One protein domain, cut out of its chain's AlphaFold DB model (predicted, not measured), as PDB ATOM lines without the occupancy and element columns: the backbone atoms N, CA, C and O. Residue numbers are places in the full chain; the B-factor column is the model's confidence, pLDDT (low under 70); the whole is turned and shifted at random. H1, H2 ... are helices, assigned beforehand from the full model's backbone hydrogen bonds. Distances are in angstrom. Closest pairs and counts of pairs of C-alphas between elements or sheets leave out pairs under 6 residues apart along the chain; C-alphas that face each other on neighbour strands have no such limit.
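AT A GLANCE: This is residues 173 to 250 of the 261 residues of the protein "Transposase" of Desulfatibacillum aliphaticivorans (UniProt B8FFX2). H6 and H2 lie beside each other, running opposite ways; H4 and H5 cross H6 on one side, and H1 packs on H2 and H3 at the far end. The 78 printed residues include six named helices, H1 to H6, all helix, compact with radius of gyration of the C-alphas 11.4 A, spanning 31 by 24 by 17 A.

HOW THE PARTS SIT: H6, residues 234 to 248, touches H4, residues 212 to 217, with residues 244 to 248 alone, about perpendicular at 87 degrees; closest C-alphas Pro 212 and Ala 247, 4.6 A. H2, residues 189 to 197, touches H6 residues 243 to 247 alone; closest C-alphas Glu 190 and Ala 246, 6.3 A. H5, residues 220 to 227, touches H3, residues 199 to 208; closest C-alphas Ile 205 and Ala 227, 5.4 A. H1, residues 173 to 187, and H2 form a hairpin. O i to N i+4 pairs are within hydrogen-bond range throughout H3, H4, H5 and H6, in 9 of 11 in H1 and 2 of 5 in H2, where 4 of 6 O i to N i+3 pairs are.

IN THESE COORDINATES: H1, 20.3 A, starts at C-alpha 173 (-26.554, -29.223, 38.709); H6, 21.7 A, ends at C-alpha 248 (-28.340, -0.848, 43.412).

THE WHOLE: The printed part has no cut and no long link; pLDDT is under 70 at residues 231 to 232.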
ATOM      1  N   HIS A 173     -25.508 -29.982  39.386       92.31
ATOM      2  CA  HIS A 173     -26.554 -29.223  38.709       92.31
ATOM      3  C   HIS A 173     -27.789 -29.019  39.598       92.31
ATOM      4  O   HIS A 173     -28.272 -27.896  39.718       92.31
ATOM      5  N   GLY A 174     -28.264 -30.072  40.271       93.88
ATOM      6  CA  GLY A 174     -29.402 -29.988  41.188       93.88
ATOM      7  C   GLY A 174     -29.165 -29.007  42.340       93.88
ATOM      8  O   GLY A 174     -30.051 -28.220  42.664       93.88
ATOM      9  N   LEU A 175     -27.960 -28.993  42.917       92.88
ATOM     10  CA  LEU A 175     -27.578 -28.034  43.956       92.88
ATOM     11  C   LEU A 175     -27.549 -26.599  43.423       92.88
ATOM     12  O   LEU A 175     -28.115 -25.712  44.057       92.88
ATOM     13  N   LYS A 176     -26.973 -26.369  42.236       90.56
ATOM     14  CA  LYS A 176     -26.978 -25.044  41.592       90.56
ATOM     15  C   LYS A 176     -28.396 -24.526  41.361       90.56
ATOM     16  O   LYS A 176     -28.666 -23.362  41.638       90.56
ATOM     17  N   VAL A 177     -29.302 -25.382  40.888       91.50
ATOM     18  CA  VAL A 177     -30.711 -25.017  40.680       91.50
ATOM     19  C   VAL A 177     -31.392 -24.676  42.005       91.50
ATOM     20  O   VAL A 177     -32.097 -23.674  42.071       91.50
ATOM     21  N   ARG A 178     -31.154 -25.446  43.074       92.75
ATOM     22  CA  ARG A 178     -31.706 -25.148  44.408       92.75
ATOM     23  C   ARG A 178     -31.199 -23.819  44.958       92.75
ATOM     24  O   ARG A 178     -32.007 -23.019  45.408       92.75
ATOM     25  N   ILE A 179     -29.891 -23.565  44.880       90.56
ATOM     26  CA  ILE A 179     -29.290 -22.287  45.295       90.56
ATOM     27  C   ILE A 179     -29.932 -21.134  44.527       90.56
ATOM     28  O   ILE A 179     -30.370 -20.151  45.113       90.56
ATOM     29  N   ARG A 180     -30.039 -21.271  43.206       89.88
ATOM     30  CA  ARG A 180     -30.632 -20.244  42.357       89.88
ATOM     31  C   ARG A 180     -32.096 -19.973  42.719       89.88
ATOM     32  O   ARG A 180     -32.464 -18.827  42.928       89.88
ATOM     33  N   ASN A 181     -32.912 -21.018  42.835       90.12
ATOM     34  CA  ASN A 181     -34.353 -20.878  43.039       90.12
ATOM     35  C   ASN A 181     -34.733 -20.478  44.475       90.12
ATOM     36  O   ASN A 181     -35.777 -19.866  44.662       90.12
ATOM     37  N   HIS A 182     -33.936 -20.846  45.484       89.69
ATOM     38  CA  HIS A 182     -34.276 -20.601  46.892       89.69
ATOM     39  C   HIS A 182     -33.463 -19.486  47.548       89.69
ATOM     40  O   HIS A 182     -33.911 -18.948  48.553       89.69
ATOM     41  N   LEU A 183     -32.288 -19.142  47.011       89.56
ATOM     42  CA  LEU A 183     -31.470 -18.042  47.526       89.56
ATOM     43  C   LEU A 183     -31.477 -16.867  46.555       89.56
ATOM     44  O   LEU A 183     -31.994 -15.809  46.893       89.56
ATOM     45  N   ALA A 184     -30.961 -17.052  45.336       88.81
ATOM     46  CA  ALA A 184     -30.839 -15.940  44.394       88.81
ATOM     47  C   ALA A 184     -32.214 -15.352  44.039       88.81
ATOM     48  O   ALA A 184     -32.406 -14.156  44.174       88.81
ATOM     49  N   ALA A 185     -33.210 -16.171  43.698       89.31
ATOM     50  CA  ALA A 185     -34.546 -15.678  43.351       89.31
ATOM     51  C   ALA A 185     -35.267 -14.934  44.496       89.31
ATOM     52  O   ALA A 185     -36.154 -14.133  44.224       89.31
ATOM     53  N   VAL A 186     -34.902 -15.198  45.756       90.38
ATOM     54  CA  VAL A 186     -35.518 -14.563  46.931       90.38
ATOM     55  C   VAL A 186     -34.784 -13.276  47.301       90.38
ATOM     56  O   VAL A 186     -35.410 -12.239  47.503       90.38
ATOM     57  N   TYR A 187     -33.456 -13.334  47.385       91.25
ATOM     58  CA  TYR A 187     -32.645 -12.262  47.967       91.25
ATOM     59  C   TYR A 187     -31.933 -11.392  46.932       91.25
ATOM     60  O   TYR A 187     -31.575 -10.266  47.245       91.25
ATOM     61  N   PHE A 188     -31.749 -11.881  45.703       93.31
ATOM     62  CA  PHE A 188     -31.170 -11.111  44.602       93.31
ATOM     63  C   PHE A 188     -31.698 -11.601  43.233       93.31
ATOM     64  O   PHE A 188     -30.951 -12.204  42.450       93.31
ATOM     65  N   PRO A 189     -32.998 -11.414  42.939       92.25
ATOM     66  CA  PRO A 189     -33.655 -12.017  41.775       92.25
ATOM     67  C   PRO A 189     -33.031 -11.608  40.435       92.25
ATOM     68  O   PRO A 189     -32.983 -12.405  39.498       92.25
ATOM     69  N   GLU A 190     -32.469 -10.403  40.342       92.81
ATOM     70  CA  GLU A 190     -31.788  -9.904  39.146       92.81
ATOM     71  C   GLU A 190     -30.510 -10.696  38.812       92.81
ATOM     72  O   GLU A 190     -30.053 -10.687  37.662       92.81
ATOM     73  N   LEU A 191     -29.950 -11.433  39.782       89.81
ATOM     74  CA  LEU A 191     -28.797 -12.309  39.582       89.81
ATOM     75  C   LEU A 191     -29.151 -13.584  38.789       89.81
ATOM     76  O   LEU A 191     -28.266 -14.185  38.172       89.81
ATOM     77  N   ASP A 192     -30.426 -13.997  38.755       87.00
ATOM     78  CA  ASP A 192     -30.873 -15.266  38.155       87.00
ATOM     79  C   ASP A 192     -30.446 -15.417  36.686       87.00
ATOM     80  O   ASP A 192     -29.878 -16.443  36.289       87.00
ATOM     81  N   ARG A 193     -30.602 -14.350  35.890       85.56
ATOM     82  CA  ARG A 193     -30.200 -14.344  34.472       85.56
ATOM     83  C   ARG A 193     -28.709 -14.631  34.287       85.56
ATOM     84  O   ARG A 193     -28.305 -15.248  33.300       85.56
ATOM     85  N   TYR A 194     -27.880 -14.222  35.244       84.81
ATOM     86  CA  TYR A 194     -26.436 -14.434  35.206       84.81
ATOM     87  C   TYR A 194     -26.043 -15.830  35.686       84.81
ATOM     88  O   TYR A 194     -25.077 -16.385  35.161       84.81
ATOM     89  N   CYS A 195     -26.829 -16.443  36.581       80.25
ATOM     90  CA  CYS A 195     -26.638 -17.833  37.005       80.25
ATOM     91  C   CYS A 195     -26.692 -18.810  35.822       80.25
ATOM     92  O   CYS A 195     -25.953 -19.798  35.801       80.25
ATOM     93  N   VAL A 196     -27.536 -18.522  34.823       78.00
ATOM     94  CA  VAL A 196     -27.646 -19.311  33.586       78.00
ATOM     95  C   VAL A 196     -26.434 -19.094  32.676       78.00
ATOM     96  O   VAL A 196     -25.903 -20.049  32.113       78.00
ATOM     97  N   GLN A 197     -25.963 -17.850  32.548       77.25
ATOM     98  CA  GLN A 197     -24.881 -17.496  31.626       77.25
ATOM     99  C   GLN A 197     -23.475 -17.837  32.148       77.25
ATOM    100  O   GLN A 197     -22.585 -18.149  31.356       77.25
ATOM    101  N   ASN A 198     -23.236 -17.732  33.458       79.06
ATOM    102  CA  ASN A 198     -21.972 -18.100  34.095       79.06
ATOM    103  C   ASN A 198     -22.198 -18.562  35.537       79.06
ATOM    104  O   ASN A 198     -22.028 -17.807  36.495       79.06
ATOM    105  N   SER A 199     -22.508 -19.852  35.680       79.62
ATOM    106  CA  SER A 199     -22.757 -20.446  36.995       79.62
ATOM    107  C   SER A 199     -21.580 -20.316  37.966       79.62
ATOM    108  O   SER A 199     -21.815 -20.224  39.160       79.62
ATOM    109  N   ALA A 200     -20.325 -20.287  37.507       85.50
ATOM    110  CA  ALA A 200     -19.183 -20.213  38.420       85.50
ATOM    111  C   ALA A 200     -19.088 -18.836  39.095       85.50
ATOM    112  O   ALA A 200     -18.929 -18.762  40.312       85.50
ATOM    113  N   LEU A 201     -19.243 -17.762  38.310       85.81
ATOM    114  CA  LEU A 201     -19.234 -16.391  38.818       85.81
ATOM    115  C   LEU A 201     -20.409 -16.153  39.767       85.81
ATOM    116  O   LEU A 201     -20.207 -15.725  40.899       85.81
ATOM    117  N   SER A 202     -21.627 -16.486  39.336       86.44
ATOM    118  CA  SER A 202     -22.818 -16.264  40.158       86.44
ATOM    119  C   SER A 202     -22.800 -17.084  41.444       86.44
ATOM    120  O   SER A 202     -23.193 -16.568  42.480       86.44
ATOM    121  N   MET A 203     -22.295 -18.322  41.424       89.38
ATOM    122  CA  MET A 203     -22.152 -19.112  42.655       89.38
ATOM    123  C   MET A 203     -21.100 -18.521  43.599       89.38
ATOM    124  O   MET A 203     -21.262 -18.622  44.811       89.38
ATOM    125  N   ASN A 204     -20.043 -17.888  43.080       89.00
ATOM    126  CA  ASN A 204     -19.077 -17.190  43.928       89.00
ATOM    127  C   ASN A 204     -19.688 -15.937  44.567       89.00
ATOM    128  O   ASN A 204     -19.481 -15.720  45.756       89.00
ATOM    129  N   ILE A 205     -20.480 -15.176  43.801       89.12
ATOM    130  CA  ILE A 205     -21.242 -14.028  44.310       89.12
ATOM    131  C   ILE A 205     -22.205 -14.503  45.398       89.12
ATOM    132  O   ILE A 205     -22.040 -14.099  46.534       89.12
ATOM    133  N   VAL A 206     -23.091 -15.468  45.123       89.44
ATOM    134  CA  VAL A 206     -24.023 -16.013  46.133       89.44
ATOM    135  C   VAL A 206     -23.304 -16.521  47.388       89.44
ATOM    136  O   VAL A 206     -23.821 -16.389  48.491       89.44
ATOM    137  N   ARG A 207     -22.109 -17.106  47.243       89.25
ATOM    138  CA  ARG A 207     -21.322 -17.603  48.379       89.25
ATOM    139  C   ARG A 207     -20.718 -16.483  49.230       89.25
ATOM    140  O   ARG A 207     -20.616 -16.664  50.438       89.25
ATOM    141  N   LYS A 208     -20.231 -15.405  48.610       87.44
ATOM    142  CA  LYS A 208     -19.493 -14.332  49.297       87.44
ATOM    143  C   LYS A 208     -20.386 -13.149  49.684       87.44
ATOM    144  O   LYS A 208     -20.209 -12.626  50.774       87.44
ATOM    145  N   MET A 209     -21.318 -12.767  48.811       88.12
ATOM    146  CA  MET A 209     -22.218 -11.614  48.914       88.12
ATOM    147  C   MET A 209     -23.568 -11.948  48.268       88.12
ATOM    148  O   MET A 209     -23.763 -11.800  47.058       88.12
ATOM    149  N   LEU A 210     -24.505 -12.438  49.077       85.50
ATOM    150  CA  LEU A 210     -25.867 -12.710  48.617       85.50
ATOM    151  C   LEU A 210     -26.771 -11.476  48.729       85.50
ATOM    152  O   LEU A 210     -27.678 -11.341  47.912       85.50
ATOM    153  N   ASP A 211     -26.540 -10.594  49.709       89.12
ATOM    154  CA  ASP A 211     -27.351  -9.384  49.873       89.12
ATOM    155  C   ASP A 211     -26.912  -8.308  48.859       89.12
ATOM    156  O   ASP A 211     -25.764  -7.850  48.901       89.12
ATOM    157  N   PRO A 212     -27.798  -7.863  47.951       90.38
ATOM    158  CA  PRO A 212     -27.481  -6.816  46.986       90.38
ATOM    159  C   PRO A 212     -27.122  -5.474  47.643       90.38
ATOM    160  O   PRO A 212     -26.429  -4.671  47.025       90.38
ATOM    161  N   ARG A 213     -27.514  -5.222  48.899       88.62
ATOM    162  CA  ARG A 213     -27.116  -4.008  49.631       88.62
ATOM    163  C   ARG A 213     -25.650  -3.995  50.022       88.62
ATOM    164  O   ARG A 213     -25.041  -2.933  49.982       88.62
ATOM    165  N   GLU A 214     -25.086  -5.150  50.376       89.94
ATOM    166  CA  GLU A 214     -23.643  -5.258  50.625       89.94
ATOM    167  C   GLU A 214     -22.879  -4.899  49.348       89.94
ATOM    168  O   GLU A 214     -21.902  -4.162  49.397       89.94
ATOM    169  N   ILE A 215     -23.380  -5.356  48.196       90.06
ATOM    170  CA  ILE A 215     -22.808  -5.051  46.880       90.06
ATOM    171  C   ILE A 215     -22.965  -3.567  46.526       90.06
ATOM    172  O   ILE A 215     -22.031  -2.972  46.001       90.06
ATOM    173  N   ALA A 216     -24.126  -2.967  46.793       90.62
ATOM    174  CA  ALA A 216     -24.374  -1.556  46.499       90.62
ATOM    175  C   ALA A 216     -23.625  -0.596  47.443       90.62
ATOM    176  O   ALA A 216     -23.410   0.561  47.101       90.62
ATOM    177  N   GLY A 217     -23.248  -1.062  48.636       89.06
ATOM    178  CA  GLY A 217     -22.504  -0.279  49.623       89.06
ATOM    179  C   GLY A 217     -20.980  -0.320  49.469       89.06
ATOM    180  O   GLY A 217     -20.305   0.455  50.139       89.06
ATOM    181  N   MET A 218     -20.440  -1.211  48.632       91.69
ATOM    182  CA  MET A 218     -18.997  -1.347  48.390       91.69
ATOM    183  C   MET A 218     -18.581  -0.712  47.065       91.69
ATOM    184  O   MET A 218     -19.387  -0.601  46.146       91.69
ATOM    185  N   ASP A 219     -17.299  -0.375  46.925       92.44
ATOM    186  CA  ASP A 219     -16.777   0.144  45.664       92.44
ATOM    187  C   ASP A 219     -16.776  -0.933  44.568       92.44
ATOM    188  O   ASP A 219     -16.461  -2.105  44.801       92.44
ATOM    189  N   PHE A 220     -17.019  -0.531  43.316       88.69
ATOM    190  CA  PHE A 220     -17.025  -1.453  42.171       88.69
ATOM    191  C   PHE A 220     -15.733  -2.282  42.049       88.69
ATOM    192  O   PHE A 220     -15.754  -3.460  41.671       88.69
ATOM    193  N   HIS A 221     -14.588  -1.682  42.387       87.50
ATOM    194  CA  HIS A 221     -13.303  -2.371  42.373       87.50
ATOM    195  C   HIS A 221     -13.240  -3.497  43.418       87.50
ATOM    196  O   HIS A 221     -12.779  -4.598  43.097       87.50
ATOM    197  N   GLU A 222     -13.753  -3.246  44.625       87.94
ATOM    198  CA  GLU A 222     -13.849  -4.216  45.719       87.94
ATOM    199  C   GLU A 222     -14.819  -5.350  45.362       87.94
ATOM    200  O   GLU A 222     -14.450  -6.527  45.433       87.94
ATOM    201  N   PHE A 223     -16.001  -5.013  44.829       89.44
ATOM    202  CA  PHE A 223     -16.956  -5.988  44.296       89.44
ATOM    203  C   PHE A 223     -16.294  -6.940  43.295       89.44
ATOM    204  O   PHE A 223     -16.424  -8.164  43.392       89.44
ATOM    205  N   CYS A 224     -15.538  -6.399  42.339       88.06
ATOM    206  CA  CYS A 224     -14.882  -7.217  41.330       88.06
ATOM    207  C   CYS A 224     -13.790  -8.127  41.912       88.06
ATOM    208  O   CYS A 224     -13.589  -9.227  41.391       88.06
ATOM    209  N   GLN A 225     -13.069  -7.687  42.952       86.44
ATOM    210  CA  GLN A 225     -12.071  -8.517  43.641       86.44
ATOM    211  C   GLN A 225     -12.732  -9.676  44.383       86.44
ATOM    212  O   GLN A 225     -12.261 -10.808  44.314       86.44
ATOM    213  N   LEU A 226     -13.866  -9.427  45.033       85.81
ATOM    214  CA  LEU A 226     -14.594 -10.471  45.742       85.81
ATOM    215  C   LEU A 226     -15.273 -11.448  44.774       85.81
ATOM    216  O   LEU A 226     -15.209 -12.664  44.981       85.81
ATOM    217  N   ALA A 227     -15.860 -10.957  43.681       84.56
ATOM    218  CA  ALA A 227     -16.611 -11.772  42.732       84.56
ATOM    219  C   ALA A 227     -15.739 -12.750  41.917       84.56
ATOM    220  O   ALA A 227     -16.198 -13.849  41.587       84.56
ATOM    221  N   THR A 228     -14.487 -12.405  41.588       83.12
ATOM    222  CA  THR A 228     -13.604 -13.262  40.776       83.12
ATOM    223  C   THR A 228     -12.119 -13.065  41.084       83.12
ATOM    224  O   THR A 228     -11.606 -11.953  41.016       83.12
ATOM    225  N   ASP A 229     -11.409 -14.179  41.290       74.75
ATOM    226  CA  ASP A 229      -9.942 -14.204  41.439       74.75
ATOM    227  C   ASP A 229      -9.218 -14.377  40.082       74.75
ATOM    228  O   ASP A 229      -7.995 -14.447  40.014       74.75
ATOM    229  N   ARG A 230      -9.976 -14.514  38.982       73.00
ATOM    230  CA  ARG A 230      -9.461 -14.722  37.616       73.00
ATOM    231  C   ARG A 230      -9.436 -13.434  36.798       73.00
ATOM    232  O   ARG A 230     -10.225 -12.524  37.059       73.00
ATOM    233  N   ASP A 231      -8.586 -13.440  35.771       65.62
ATOM    234  CA  ASP A 231      -8.419 -12.344  34.817       65.62
ATOM    235  C   ASP A 231      -9.752 -11.909  34.179       65.62
ATOM    236  O   ASP A 231     -10.606 -12.730  33.826       65.62
ATOM    237  N   ARG A 232      -9.938 -10.594  34.073       69.69
ATOM    238  CA  ARG A 232     -11.217  -9.936  33.788       69.69
ATOM    239  C   ARG A 232     -11.258  -9.519  32.325       69.69
ATOM    240  O   ARG A 232     -11.185  -8.341  31.997       69.69
ATOM    241  N   GLY A 233     -11.407 -10.490  31.428       79.06
ATOM    242  CA  GLY A 233     -11.657 -10.171  30.020       79.06
ATOM    243  C   GLY A 233     -12.889  -9.261  29.858       79.06
ATOM    244  O   GLY A 233     -13.824  -9.333  30.657       79.06
ATOM    245  N   LEU A 234     -12.932  -8.457  28.789       81.56
ATOM    246  CA  LEU A 234     -13.982  -7.453  28.511       81.56
ATOM    247  C   LEU A 234     -15.422  -7.932  28.784       81.56
ATOM    248  O   LEU A 234     -16.202  -7.240  29.432       81.56
ATOM    249  N   LYS A 235     -15.779  -9.151  28.354       83.06
ATOM    250  CA  LYS A 235     -17.123  -9.726  28.571       83.06
ATOM    251  C   LYS A 235     -17.444  -9.993  30.043       83.06
ATOM    252  O   LYS A 235     -18.606  -9.943  30.442       83.06
ATOM    253  N   GLN A 236     -16.441 -10.354  30.841       83.38
ATOM    254  CA  GLN A 236     -16.619 -10.590  32.268       83.38
ATOM    255  C   GLN A 236     -16.757  -9.268  33.019       83.38
ATOM    256  O   GLN A 236     -17.610  -9.179  33.894       83.38
ATOM    257  N   GLN A 237     -15.988  -8.249  32.635       85.88
ATOM    258  CA  GLN A 237     -16.099  -6.914  33.214       85.88
ATOM    259  C   GLN A 237     -17.479  -6.294  32.954       85.88
ATOM    260  O   GLN A 237     -18.161  -5.942  33.908       85.88
ATOM    261  N   GLN A 238     -17.961  -6.310  31.706       87.44
ATOM    262  CA  GLN A 238     -19.321  -5.852  31.369       87.44
ATOM    263  C   GLN A 238     -20.406  -6.584  32.171       87.44
ATOM    264  O   GLN A 238     -21.424  -6.012  32.556       87.44
ATOM    265  N   ARG A 239     -20.204  -7.881  32.440       87.56
ATOM    266  CA  ARG A 239     -21.129  -8.660  33.267       87.56
ATOM    267  C   ARG A 239     -21.084  -8.227  34.732       87.56
ATOM    268  O   ARG A 239     -22.141  -8.152  35.345       87.56
ATOM    269  N   LEU A 240     -19.896  -7.981  35.280       89.75
ATOM    270  CA  LEU A 240     -19.720  -7.493  36.648       89.75
ATOM    271  C   LEU A 240     -20.364  -6.114  36.820       89.75
ATOM    272  O   LEU A 240     -21.138  -5.944  37.751       89.75
ATOM    273  N   GLU A 241     -20.135  -5.187  35.888       91.19
ATOM    274  CA  GLU A 241     -20.783  -3.864  35.869       91.19
ATOM    275  C   GLU A 241     -22.308  -4.002  35.874       91.19
ATOM    276  O   GLU A 241     -22.994  -3.424  36.711       91.19
ATOM    277  N   ALA A 242     -22.851  -4.857  35.004       91.44
ATOM    278  CA  ALA A 242     -24.292  -5.053  34.921       91.44
ATOM    279  C   ALA A 242     -24.898  -5.720  36.176       91.44
ATOM    280  O   ALA A 242     -26.060  -5.467  36.490       91.44
ATOM    281  N   ILE A 243     -24.145  -6.571  36.886       91.88
ATOM    282  CA  ILE A 243     -24.572  -7.142  38.176       91.88
ATOM    283  C   ILE A 243     -24.509  -6.080  39.280       91.88
ATOM    284  O   ILE A 243     -25.431  -5.994  40.085       91.88
ATOM    285  N   TYR A 244     -23.452  -5.270  39.306       93.00
ATOM    286  CA  TYR A 244     -23.266  -4.198  40.282       93.00
ATOM    287  C   TYR A 244     -24.374  -3.136  40.177       93.00
ATOM    288  O   TYR A 244     -25.003  -2.786  41.173       93.00
ATOM    289  N   GLU A 245     -24.709  -2.708  38.958       93.38
ATOM    290  CA  GLU A 245     -25.853  -1.822  38.699       93.38
ATOM    291  C   GLU A 245     -27.191  -2.456  39.100       93.38
ATOM    292  O   GLU A 245     -28.070  -1.783  39.642       93.38
ATOM    293  N   ALA A 246     -27.357  -3.760  38.856       92.56
ATOM    294  CA  ALA A 246     -28.562  -4.478  39.263       92.56
ATOM    295  C   ALA A 246     -28.705  -4.540  40.790       92.56
ATOM    296  O   ALA A 246     -29.824  -4.484  41.289       92.56
ATOM    297  N   ALA A 247     -27.596  -4.608  41.531       92.44
ATOM    298  CA  ALA A 247     -27.614  -4.623  42.988       92.44
ATOM    299  C   ALA A 247     -28.177  -3.316  43.576       92.44
ATOM    300  O   ALA A 247     -29.002  -3.359  44.485       92.44
ATOM    301  N   HIS A 248     -27.833  -2.164  42.989       91.38
ATOM    302  CA  HIS A 248     -28.340  -0.848  43.412       91.38
ATOM    303  C   HIS A 248     -29.855  -0.688  43.246       91.38
ATOM    304  O   HIS A 248     -30.469   0.157  43.895       91.38
ATOM    305  N   ARG A 249     -30.462  -1.474  42.352       92.69
ATOM    306  CA  ARG A 249     -31.892  -1.405  42.016       92.69
ATOM    307  C   ARG A 249     -32.627  -2.690  42.383       92.69
ATOM    308  O   ARG A 249     -33.724  -2.914  41.878       92.69
ATOM    309  N   SER A 250     -32.007  -3.543  43.198       91.75
ATOM    310  CA  SER A 250     -32.539  -4.873  43.456       91.75
ATOM    311  C   SER A 250     -33.820  -4.815  44.282       91.75
ATOM    312  O   SER A 250     -33.912  -4.069  45.257       91.75
TER     313      SER A 250